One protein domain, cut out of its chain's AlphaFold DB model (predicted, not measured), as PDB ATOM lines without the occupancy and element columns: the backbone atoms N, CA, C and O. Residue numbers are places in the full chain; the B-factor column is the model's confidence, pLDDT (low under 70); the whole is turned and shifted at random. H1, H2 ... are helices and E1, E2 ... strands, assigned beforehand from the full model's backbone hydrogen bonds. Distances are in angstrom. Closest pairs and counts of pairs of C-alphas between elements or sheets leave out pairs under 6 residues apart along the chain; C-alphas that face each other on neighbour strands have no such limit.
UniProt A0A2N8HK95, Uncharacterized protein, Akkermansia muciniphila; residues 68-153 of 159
ATOM      1  N   VAL A  68     231.590 289.587 237.288       86.56
ATOM      2  CA  VAL A  68     232.515 290.293 236.406       86.56
ATOM      3  C   VAL A  68     233.004 291.554 237.108       86.56
ATOM      4  O   VAL A  68     232.208 292.441 237.431       86.56
ATOM      5  N   LEU A  69     234.315 291.629 237.332       88.06
ATOM      6  CA  LEU A  69     234.976 292.822 237.848       88.06
ATOM      7  C   LEU A  69     235.158 293.834 236.714       88.06
ATOM      8  O   LEU A  69     235.516 293.488 235.590       88.06
ATOM      9  N   LYS A  70     234.877 295.107 236.982       87.12
ATOM     10  CA  LYS A  70     234.920 296.149 235.952       87.12
ATOM     11  C   LYS A  70     236.356 296.631 235.778       87.12
ATOM     12  O   LYS A  70     236.831 297.389 236.619       87.12
ATOM     13  N   LYS A  71     237.002 296.235 234.673       88.00
ATOM     14  CA  LYS A  71     238.347 296.695 234.266       88.00
ATOM     15  C   LYS A  71     239.410 296.551 235.367       88.00
ATOM     16  O   LYS A  71     240.304 297.382 235.454       88.00
ATOM     17  N   ALA A  72     239.291 295.533 236.217       89.75
ATOM     18  CA  ALA A  72     240.276 295.267 237.257       89.75
ATOM     19  C   ALA A  72     241.465 294.522 236.637       89.75
ATOM     20  O   ALA A  72     241.353 293.343 236.299       89.75
ATOM     21  N   VAL A  73     242.574 295.233 236.457       92.50
ATOM     22  CA  VAL A  73     243.803 294.730 235.832       92.50
ATOM     23  C   VAL A  73     244.957 294.600 236.826       92.50
ATOM     24  O   VAL A  73     245.952 293.954 236.507       92.50
ATOM     25  N   THR A  74     244.828 295.156 238.037       90.88
ATOM     26  CA  THR A  74     245.786 294.958 239.140       90.88
ATOM     27  C   THR A  74     245.194 294.140 240.289       90.88
ATOM     28  O   THR A  74     243.974 293.987 240.410       90.88
ATOM     29  N   ARG A  75     246.058 293.606 241.166       91.00
ATOM     30  CA  ARG A  75     245.612 292.828 242.333       91.00
ATOM     31  C   ARG A  75     244.814 293.695 243.306       91.00
ATOM     32  O   ARG A  75     243.805 293.234 243.835       91.00
ATOM     33  N   GLU A  76     245.237 294.939 243.502       91.25
ATOM     34  CA  GLU A  76     244.584 295.906 244.386       91.25
ATOM     35  C   GLU A  76     243.179 296.255 243.883       91.25
ATOM     36  O   GLU A  76     242.231 296.306 244.665       91.25
ATOM     37  N   GLU A  77     243.013 296.444 242.570       93.12
ATOM     38  CA  GLU A  77     241.705 296.706 241.962       93.12
ATOM     39  C   GLU A  77     240.762 295.512 242.108       93.12
ATOM     40  O   GLU A  77     239.592 295.691 242.459       93.12
ATOM     41  N   VAL A  78     241.272 294.298 241.868       92.94
ATOM     42  CA  VAL A  78     240.514 293.055 242.068       92.94
ATOM     43  C   VAL A  78     240.060 292.951 243.519       92.94
ATOM     44  O   VAL A  78     238.869 292.781 243.778       92.94
ATOM     45  N   GLN A  79     240.987 293.109 244.466       92.19
ATOM     46  CA  GLN A  79     240.703 293.002 245.892       92.19
ATOM     47  C   GLN A  79     239.670 294.037 246.346       92.19
ATOM     48  O   GLN A  79     238.670 293.664 246.954       92.19
ATOM     49  N   LYS A  80     239.848 295.308 245.976       93.19
ATOM     50  CA  LYS A  80     238.919 296.384 246.338       93.19
ATOM     51  C   LYS A  80     237.507 296.124 245.817       93.19
ATOM     52  O   LYS A  80     236.536 296.308 246.547       93.19
ATOM     53  N   GLN A  81     237.369 295.697 244.560       94.12
ATOM     54  CA  GLN A  81     236.047 295.409 243.997       94.12
ATOM     55  C   GLN A  81     235.406 294.164 244.625       94.12
ATOM     56  O   GLN A  81     234.192 294.151 244.834       94.12
ATOM     57  N   GLN A  82     236.199 293.138 244.951       92.50
ATOM     58  CA  GLN A  82     235.714 291.970 245.686       92.50
ATOM     59  C   GLN A  82     235.200 292.363 247.065       92.50
ATOM     60  O   GLN A  82     234.066 292.036 247.392       92.50
ATOM     61  N   GLU A  83     235.996 293.085 247.850       92.38
ATOM     62  CA  GLU A  83     235.627 293.528 249.197       92.38
ATOM     63  C   GLU A  83     234.343 294.361 249.169       92.38
ATOM     64  O   GLU A  83     233.387 294.017 249.856       92.38
ATOM     65  N   GLN A  84     234.251 295.357 248.280       92.88
ATOM     66  CA  GLN A  84     233.039 296.169 248.112       92.88
ATOM     67  C   GLN A  84     231.806 295.337 247.736       92.88
ATOM     68  O   GLN A  84     230.693 295.604 248.198       92.88
ATOM     69  N   TYR A  85     231.973 294.336 246.867       91.00
ATOM     70  CA  TYR A  85     230.876 293.449 246.498       91.00
ATOM     71  C   TYR A  85     230.448 292.578 247.683       91.00
ATOM     72  O   TYR A  85     229.252 292.451 247.952       91.00
ATOM     73  N   LEU A  86     231.417 291.974 248.371       89.12
ATOM     74  CA  LEU A  86     231.199 291.038 249.466       89.12
ATOM     75  C   LEU A  86     230.587 291.732 250.681       89.12
ATOM     76  O   LEU A  86     229.595 291.237 251.201       89.12
ATOM     77  N   GLU A  87     231.077 292.910 251.059       90.19
ATOM     78  CA  GLU A  87     230.518 293.714 252.149       90.19
ATOM     79  C   GLU A  87     229.048 294.075 251.885       90.19
ATOM     80  O   GLU A  87     228.191 293.945 252.759       90.19
ATOM     81  N   LYS A  88     228.720 294.447 250.640       89.00
ATOM     82  CA  LYS A  88     227.355 294.819 250.251       89.00
ATOM     83  C   LYS A  88     226.403 293.625 250.133       89.00
ATOM     84  O   LYS A  88     225.204 293.780 250.361       89.00
ATOM     85  N   LYS A  89     226.883 292.469 249.661       84.38
ATOM     86  CA  LYS A  89     226.032 291.311 249.316       84.38
ATOM     87  C   LYS A  89     226.016 290.211 250.367       84.38
ATOM     88  O   LYS A  89     225.022 289.497 250.445       84.38
ATOM     89  N   TYR A  90     227.077 290.098 251.151       84.25
ATOM     90  CA  TYR A  90     227.273 289.082 252.177       84.25
ATOM     91  C   TYR A  90     227.791 289.737 253.471       84.25
ATOM     92  O   TYR A  90     228.888 289.417 253.938       84.25
ATOM     93  N   PRO A  91     227.025 290.671 254.070       83.94
ATOM     94  CA  PRO A  91     227.448 291.350 255.287       83.94
ATOM     95  C   PRO A  91     227.633 290.355 256.441       83.94
ATOM     96  O   PRO A  91     226.784 289.498 256.708       83.94
ATOM     97  N   GLY A  92     228.761 290.484 257.138       86.69
ATOM     98  CA  GLY A  92     229.133 289.623 258.261       86.69
ATOM     99  C   GLY A  92     229.813 288.304 257.877       86.69
ATOM    100  O   GLY A  92     230.233 287.585 258.778       86.69
ATOM    101  N   TYR A  93     229.965 287.987 256.587       83.94
ATOM    102  CA  TYR A  93     230.798 286.861 256.161       83.94
ATOM    103  C   TYR A  93     232.271 287.266 256.114       83.94
ATOM    104  O   TYR A  93     232.617 288.345 255.633       83.94
ATOM    105  N   LYS A  94     233.148 286.373 256.575       86.50
ATOM    106  CA  LYS A  94     234.604 286.540 256.510       86.50
ATOM    107  C   LYS A  94     235.184 285.696 255.390       86.50
ATOM    108  O   LYS A  94     234.765 284.561 255.193       86.50
ATOM    109  N   ILE A  95     236.174 286.233 254.686       87.56
ATOM    110  CA  ILE A  95     236.929 285.476 253.687       87.56
ATOM    111  C   ILE A  95     237.848 284.500 254.422       87.56
ATOM    112  O   ILE A  95     238.665 284.921 255.234       87.56
ATOM    113  N   THR A  96     237.725 283.208 254.132       80.81
ATOM    114  CA  THR A  96     238.562 282.154 254.731       80.81
ATOM    115  C   THR A  96     239.619 281.634 253.770       80.81
ATOM    116  O   THR A  96     240.678 281.179 254.193       80.81
ATOM    117  N   ARG A  97     239.346 281.692 252.463       79.62
ATOM    118  CA  ARG A  97     240.253 281.188 251.429       79.62
ATOM    119  C   ARG A  97     240.033 281.915 250.113       79.62
ATOM    120  O   ARG A  97     238.892 282.173 249.729       79.62
ATOM    121  N   LYS A  98     241.121 282.186 249.393       87.25
ATOM    122  CA  LYS A  98     241.096 282.638 247.998       87.25
ATOM    123  C   LYS A  98     241.939 281.701 247.149       87.25
ATOM    124  O   LYS A  98     243.059 281.373 247.531       87.25
ATOM    125  N   GLU A  99     241.410 281.279 246.009       83.75
ATOM    126  CA  GLU A  99     242.143 280.459 245.046       83.75
ATOM    127  C   GLU A  99     241.844 280.898 243.620       83.75
ATOM    128  O   GLU A  99     240.698 281.173 243.275       83.75
ATOM    129  N   THR A 100     242.856 280.891 242.758       87.81
ATOM    130  CA  THR A 100     242.679 281.167 241.331       87.81
ATOM    131  C   THR A 100     242.606 279.867 240.545       87.81
ATOM    132  O   THR A 100     243.437 278.976 240.704       87.81
ATOM    133  N   TRP A 101     241.573 279.735 239.725       83.94
ATOM    134  CA  TRP A 101     241.274 278.548 238.937       83.94
ATOM    135  C   TRP A 101     241.108 278.943 237.473       83.94
ATOM    136  O   TRP A 101     240.662 280.047 237.162       83.94
ATOM    137  N   ILE A 102     241.432 278.028 236.569       78.75
ATOM    138  CA  ILE A 102     241.101 278.122 235.152       78.75
ATOM    139  C   ILE A 102     239.986 277.123 234.892       78.75
ATOM    140  O   ILE A 102     240.160 275.923 235.087       78.75
ATOM    141  N   PHE A 103     238.843 277.620 234.434       71.94
ATOM    142  CA  PHE A 103     237.715 276.800 234.012       71.94
ATOM    143  C   PHE A 103     237.429 277.078 232.539       71.94
ATOM    144  O   PHE A 103     237.072 278.200 232.183       71.94
ATOM    145  N   HIS A 104     237.617 276.080 231.671       69.50
ATOM    146  CA  HIS A 104     237.412 276.198 230.217       69.50
ATOM    147  C   HIS A 104     238.018 277.490 229.626       69.50
ATOM    148  O   HIS A 104     237.362 278.227 228.891       69.50
ATOM    149  N   LYS A 105     239.291 277.764 229.958       72.81
ATOM    150  CA  LYS A 105     240.076 278.936 229.509       72.81
ATOM    151  C   LYS A 105     239.675 280.293 230.112       72.81
ATOM    152  O   LYS A 105     240.186 281.315 229.663       72.81
ATOM    153  N   LYS A 106     238.795 280.331 231.116       81.50
ATOM    154  CA  LYS A 106     238.500 281.546 231.893       81.50
ATOM    155  C   LYS A 106     239.151 281.483 233.262       81.50
ATOM    156  O   LYS A 106     239.082 280.441 233.911       81.50
ATOM    157  N   PHE A 107     239.729 282.595 233.706       87.38
ATOM    158  CA  PHE A 107     240.289 282.689 235.048       87.38
ATOM    159  C   PHE A 107     239.228 283.145 236.038       87.38
ATOM    160  O   PHE A 107     238.610 284.198 235.872       87.38
ATOM    161  N   LEU A 108     239.060 282.359 237.093       87.19
ATOM    162  CA  LEU A 108     238.140 282.626 238.180       87.19
ATOM    163  C   LEU A 108     238.914 282.707 239.488       87.19
ATOM    164  O   LEU A 108     239.719 281.827 239.784       87.19
ATOM    165  N   GLU A 109     238.648 283.729 240.291       88.06
ATOM    166  CA  GLU A 109     239.050 283.718 241.691       88.06
ATOM    167  C   GLU A 109     237.875 283.242 242.535       88.06
ATOM    168  O   GLU A 109     236.817 283.875 242.603       88.06
ATOM    169  N   ARG A 110     238.079 282.083 243.149       84.88
ATOM    170  CA  ARG A 110     237.151 281.431 244.050       84.88
ATOM    171  C   ARG A 110     237.424 281.931 245.461       84.88
ATOM    172  O   ARG A 110     238.490 281.686 246.022       84.88
ATOM    173  N   VAL A 111     236.451 282.630 246.026       83.94
ATOM    174  CA  VAL A 111     236.513 283.198 247.372       83.94
ATOM    175  C   VAL A 111     235.578 282.401 248.268       83.94
ATOM    176  O   VAL A 111     234.366 282.391 248.052       83.94
ATOM    177  N   SER A 112     236.150 281.715 249.252       79.12
ATOM    178  CA  SER A 112     235.396 281.006 250.285       79.12
ATOM    179  C   SER A 112     235.114 281.964 251.432       79.12
ATOM    180  O   SER A 112     235.995 282.704 251.874       79.12
ATOM    181  N   LEU A 113     233.868 281.960 251.872       79.00
ATOM    182  CA  LEU A 113     233.307 282.828 252.883       79.00
ATOM    183  C   LEU A 113     232.742 281.971 254.008       79.00
ATOM    184  O   LEU A 113     232.121 280.946 253.736       79.00
ATOM    185  N   LYS A 114     232.900 282.418 255.250       76.88
ATOM    186  CA  LYS A 114     232.317 281.765 256.419       76.88
ATOM    187  C   LYS A 114     231.620 282.768 257.321       76.88
ATOM    188  O   LYS A 114     232.144 283.862 257.556       76.88
ATOM    189  N   LYS A 115     230.460 282.377 257.831       81.81
ATOM    190  CA  LYS A 115     229.723 283.076 258.879       81.81
ATOM    191  C   LYS A 115     229.081 282.029 259.775       81.81
ATOM    192  O   LYS A 115     228.251 281.264 259.300       81.81
ATOM    193  N   ASP A 116     229.473 282.006 261.044       86.06
ATOM    194  CA  ASP A 116     229.041 280.979 261.995       86.06
ATOM    195  C   ASP A 116     229.295 279.568 261.410       86.06
ATOM    196  O   ASP A 116     230.426 279.278 260.999       86.06
ATOM    197  N   ASP A 117     228.262 278.731 261.305       77.75
ATOM    198  CA  ASP A 117     228.325 277.392 260.696       77.75
ATOM    199  C   ASP A 117     228.011 277.381 259.185       77.75
ATOM    200  O   ASP A 117     228.000 276.325 258.553       77.75
ATOM    201  N   GLU A 118     227.763 278.544 258.575       70.88
ATOM    202  CA  GLU A 118     227.473 278.666 257.147       70.88
ATOM    203  C   GLU A 118     228.741 278.973 256.341       70.88
ATOM    204  O   GLU A 118     229.461 279.946 256.593       70.88
ATOM    205  N   GLU A 119     228.979 278.166 255.308       73.88
ATOM    206  CA  GLU A 119     230.054 278.364 254.341       73.88
ATOM    207  C   GLU A 119     229.484 278.619 252.944       73.88
ATOM    208  O   GLU A 119     228.592 277.921 252.459       73.88
ATOM    209  N   LEU A 120     230.009 279.648 252.282       69.06
ATOM    210  CA  LEU A 120     229.592 280.070 250.951       69.06
ATOM    211  C   LEU A 120     230.805 280.266 250.063       69.06
ATOM    212  O   LEU A 120     231.884 280.641 250.509       69.06
ATOM    213  N   ILE A 121     230.611 280.074 248.765       76.25
ATOM    214  CA  ILE A 121     231.658 280.303 247.779       76.25
ATOM    215  C   ILE A 121     231.163 281.289 246.735       76.25
ATOM    216  O   ILE A 121     230.044 281.191 246.221       76.25
ATOM    217  N   VAL A 122     232.023 282.245 246.413       75.56
ATOM    218  CA  VAL A 122     231.761 283.302 245.448       75.56
ATOM    219  C   VAL A 122     232.864 283.291 244.401       75.56
ATOM    220  O   VAL A 122     234.046 283.349 244.729       75.56
ATOM    221  N   ASN A 123     232.469 283.208 243.132       82.19
ATOM    222  CA  ASN A 123     233.392 283.199 242.003       82.19
ATOM    223  C   ASN A 123     233.431 284.583 241.353       82.19
ATOM    224  O   ASN A 123     232.387 285.125 240.979       82.19
ATOM    225  N   PHE A 124     234.631 285.124 241.171       86.00
ATOM    226  CA  PHE A 124     234.875 286.374 240.454       86.00
ATOM    227  C   PHE A 124     235.601 286.090 239.145       86.00
ATOM    228  O   PHE A 124     236.566 285.331 239.133       86.00
ATOM    229  N   ASP A 125     235.153 286.702 238.051       87.81
ATOM    230  CA  ASP A 125     235.918 286.694 236.805       87.81
ATOM    231  C   ASP A 125     237.104 287.648 236.961       87.81
ATOM    232  O   ASP A 125     236.926 288.860 237.112       87.81
ATOM    233  N   VAL A 126     238.307 287.078 236.961       92.75
ATOM    234  CA  VAL A 126     239.579 287.801 237.109       92.75
ATOM    235  C   VAL A 126     240.425 287.693 235.842       92.75
ATOM    236  O   VAL A 126     241.637 287.890 235.879       92.75
ATOM    237  N   SER A 127     239.799 287.371 234.706       90.12
ATOM    238  CA  SER A 127     240.498 287.134 233.441       90.12
ATOM    239  C   SER A 127     241.340 288.322 232.985       90.12
ATOM    240  O   SER A 127     242.419 288.108 232.446       90.12
ATOM    241  N   ASP A 128     240.893 289.557 233.205       92.00
ATOM    242  CA  ASP A 128     241.644 290.743 232.776       92.00
ATOM    243  C   ASP A 128     242.919 290.948 233.606       92.00
ATOM    244  O   ASP A 128     244.001 291.077 233.035       92.00
ATOM    245  N   TYR A 129     242.821 290.853 234.934       92.81
ATOM    246  CA  TYR A 129     243.985 290.821 235.825       92.81
ATOM    247  C   TYR A 129     244.949 289.686 235.465       92.81
ATOM    248  O   TYR A 129     246.150 289.909 235.327       92.81
ATOM    249  N   MET A 130     244.434 288.472 235.262       91.81
ATOM    250  CA  MET A 130     245.277 287.309 234.989       91.81
ATOM    251  C   MET A 130     246.000 287.396 233.644       91.81
ATOM    252  O   MET A 130     247.148 286.968 233.557       91.81
ATOM    253  N   LYS A 131     245.391 288.014 232.623       90.88
ATOM    254  CA  LYS A 131     246.073 288.312 231.352       90.88
ATOM    255  C   LYS A 131     247.242 289.275 231.544       90.88
ATOM    256  O   LYS A 131     248.281 289.081 230.924       90.88
ATOM    257  N   GLU A 132     247.096 290.313 232.369       91.62
ATOM    258  CA  GLU A 132     248.208 291.225 232.672       91.62
ATOM    259  C   GLU A 132     249.281 290.551 233.537       91.62
ATOM    260  O   GLU A 132     250.475 290.771 233.325       91.62
ATOM    261  N   TYR A 133     248.874 289.685 234.467       89.75
ATOM    262  CA  TYR A 133     249.788 288.908 235.298       89.75
ATOM    263  C   TYR A 133     250.636 287.937 234.459       89.75
ATOM    264  O   TYR A 133     251.854 287.905 234.620       89.75
ATOM    265  N   GLU A 134     250.028 287.215 233.507       90.12
ATOM    266  CA  GLU A 134     250.718 286.286 232.590       90.12
ATOM    267  C   GLU A 134     251.787 286.969 231.718       90.12
ATOM    268  O   GLU A 134     252.741 286.314 231.300       90.12
ATOM    269  N   LYS A 135     251.691 288.284 231.465       90.56
ATOM    270  CA  LYS A 135     252.733 289.022 230.721       90.56
ATOM    271  C   LYS A 135     254.029 289.183 231.509       90.56
ATOM    272  O   LYS A 135     255.085 289.369 230.911       90.56
ATOM    273  N   LYS A 136     253.942 289.193 232.841       87.81
ATOM    274  CA  LYS A 136     255.062 289.495 233.746       87.81
ATOM    275  C   LYS A 136     255.520 288.280 234.546       87.81
ATOM    276  O   LYS A 136     256.638 288.274 235.050       87.81
ATOM    277  N   HIS A 137     254.671 287.263 234.662       87.88
ATOM    278  CA  HIS A 137     254.895 286.108 235.518       87.88
ATOM    279  C   HIS A 137     254.511 284.812 234.811       87.88
ATOM    280  O   HIS A 137     253.500 284.731 234.114       87.88
ATOM    281  N   GLN A 138     255.284 283.757 235.062       86.88
ATOM    282  CA  GLN A 138     254.934 282.418 234.610       86.88
ATOM    283  C   GLN A 138     253.959 281.770 235.597       86.88
ATOM    284  O   GLN A 138     254.264 281.608 236.779       86.88
ATOM    285  N   LEU A 139     252.780 281.379 235.109       87.62
ATOM    286  CA  LEU A 139     251.792 280.685 235.929       87.62
ATOM    287  C   LEU A 139     252.166 279.224 236.128       87.62
ATOM    288  O   LEU A 139     252.335 278.476 235.165       87.62
ATOM    289  N   LYS A 140     252.175 278.792 237.386       88.56
ATOM    290  CA  LYS A 140     252.201 277.374 237.721       88.56
ATOM    291  C   LYS A 140     250.763 276.855 237.747       88.56
ATOM    292  O   LYS A 140     249.971 277.253 238.599       88.56
ATOM    293  N   LYS A 141     250.422 276.002 236.778       87.75
ATOM    294  CA  LYS A 141     249.083 275.419 236.601       87.75
ATOM    295  C   LYS A 141     249.110 273.959 237.041       87.75
ATOM    296  O   LYS A 141     249.979 273.201 236.618       87.75
ATOM    297  N   ILE A 142     248.171 273.572 237.893       80.06
ATOM    298  CA  ILE A 142     247.985 272.198 238.362       80.06
ATOM    299  C   ILE A 142     246.672 271.699 237.773       80.06
ATOM    300  O   ILE A 142     245.606 272.217 238.107       80.06
ATOM    301  N   GLN A 143     246.739 270.700 236.893       74.19
ATOM    302  CA  GLN A 143     245.542 270.069 236.345       74.19
ATOM    303  C   GLN A 143     244.812 269.320 237.463       74.19
ATOM    304  O   GLN A 143     245.391 268.436 238.092       74.19
ATOM    305  N   LEU A 144     243.541 269.657 237.689       67.12
ATOM    306  CA  LEU A 144     242.692 268.941 238.645       67.12
ATOM    307  C   LEU A 144     241.791 267.935 237.924       67.12
ATOM    308  O   LEU A 144     241.690 266.779 238.319       67.12
ATOM    309  N   SER A 145     241.160 268.364 236.833       59.72
ATOM    310  CA  SER A 145     240.322 267.525 235.971       59.72
ATOM    311  C   SER A 145     240.271 268.113 234.556       59.72
ATOM    312  O   SER A 145     240.662 269.266 234.378       59.72
ATOM    313  N   PRO A 146     239.824 267.377 233.521       64.56
ATOM    314  CA  PRO A 146     239.754 267.910 232.161       64.56
ATOM    315  C   PRO A 146     238.985 269.240 232.089       64.56
ATOM    316  O   PRO A 146     237.807 269.303 232.426       64.56
ATOM    317  N   GLY A 147     239.656 270.306 231.639       60.03
ATOM    318  CA  GLY A 147     239.072 271.652 231.544       60.03
ATOM    319  C   GLY A 147     239.079 272.466 232.846       60.03
ATOM    320  O   GLY A 147     238.576 273.592 232.838       60.03
ATOM    321  N   VAL A 148     239.661 271.933 233.930       69.38
ATOM    322  CA  VAL A 148     239.800 272.595 235.235       69.38
ATOM    323  C   VAL A 148     241.242 272.525 235.738       69.38
ATOM    324  O   VAL A 148     241.795 271.445 235.965       69.38
ATOM    325  N   GLU A 149     241.839 273.688 235.967       74.19
ATOM    326  CA  GLU A 149     243.197 273.824 236.499       74.19
ATOM    327  C   GLU A 149     243.190 274.762 237.708       74.19
ATOM    328  O   GLU A 149     242.447 275.742 237.738       74.19
ATOM    329  N   ARG A 150     244.042 274.497 238.698       79.69
ATOM    330  CA  ARG A 150     244.347 275.448 239.773       79.69
ATOM    331  C   ARG A 150     245.610 276.217 239.418       79.69
ATOM    332  O   ARG A 150     246.582 275.627 238.951       79.69
ATOM    333  N   VAL A 151     245.609 277.516 239.668       86.38
ATOM    334  CA  VAL A 151     246.756 278.395 239.444       86.38
ATOM    335  C   VAL A 151     247.401 278.716 240.783       86.38
ATOM    336  O   VAL A 151     246.740 279.209 241.696       86.38
ATOM    337  N   GLU A 152     248.700 278.462 240.894       84.25
ATOM    338  CA  GLU A 152     249.512 278.924 242.016       84.25
ATOM    339  C   GLU A 152     250.170 280.253 241.632       84.25
ATOM    340  O   GLU A 152     251.030 280.310 240.747       84.25
ATOM    341  N   LEU A 153     249.726 281.337 242.273       80.38
ATOM    342  CA  LEU A 153     250.308 282.666 242.101       80.38
ATOM    343  C   LEU A 153     251.556 282.784 242.978       80.38
ATOM    344  O   LEU A 153     251.520 282.455 244.161       80.38
TER     345      LEU A 153
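Overview. This is residues 68 to 153 of the 159 residues of an uncharacterized protein of Akkermansia muciniphila (UniProt A0A2N8HK95). A strongly twisted wall of five antiparallel strands has two helices, H1 and H2, over one face, while the other face is bare of named helices. The long strands E1, E2 and E3 make the larger part of the wall, and the short hairpin E4 and E5 extends it past E1, turned well away from E3; H1 and H2 follow each other nearly in line, their first residues nearest each other. The 86 printed residues hold two named helices and five named strands, in the order H1 E1 E2 E3 H2 E4 E5, and the sheet runs E3 E2 E1 E5 E4. The class is mixed, helices and strands, in two layers, the helices on one face of the sheet. The whole is compact, with a radius of gyration of the C-alphas of 13.4 A and spans of 36 by 29 by 18 A.

Arrangement. Strands E1, residues 94 to 103, E2, residues 106 to 115, and E3, residues 118 to 125, form a meander, each strand the antiparallel neighbour of the one before. N 101 and O 108 are within hydrogen-bond range at 2.8 A, as are N 111 and O 122 at 2.8 A. E1 bends by 55 degrees at residue 97. On its other side from E2 is E5, residues 148 to 152, antiparallel at 121 degrees, with N 102 and O 149 at 2.8 A. E5 forms a hairpin with the edge strand E4, residues 140 to 145, with N 150 and O 142 at 2.8 A. From edge to edge the strands' lines turn by 118 degrees. H1, residues 75 to 89, is on the sheet at a height of 8.7 A, over E2 and slantwise to the strands, at 47 degrees to E2 on the local plane. The closest C-alphas of H1 and E3, those of Gln 82 and Phe 124, are 7.7 A apart. H2, residues 127 to 136, is on the same face and stands up from the sheet, its line rising 48 degrees; the closest C-alphas of H2 and E2, those of Phe 107 and Ser 127, are 4.7 A apart. H1 and H2 are close but not clearly touching, opposite ways at a shallow tilt of 21 degrees, the C-alphas of Arg 75 and Tyr 129 being 7.0 A apart. Every O i to N i+4 pair is within hydrogen-bond range in H1, and 4 of 6 in H2. E3 is apart from E4 and E5.

Along the chain. E2 is 28.4 A long, E1 24.7 A, E3 23.4 A and H1 20.8 A; E4 measures 15.5 A, H2 14.8 A and E5 13.4 A. H1 begins at C-alpha 75 (245.612, 292.828, 242.333), and E5 ends at C-alpha 152 (249.512, 278.924, 242.016).

Size, cuts and confidence. The two C-alphas farthest apart, those of Asp 117 and Lys 135, are 40.4 A apart. The printed part has no cut, and the six links between named elements are tight. The pLDDT is under 70 at residues 104, 120 and 144 to 148.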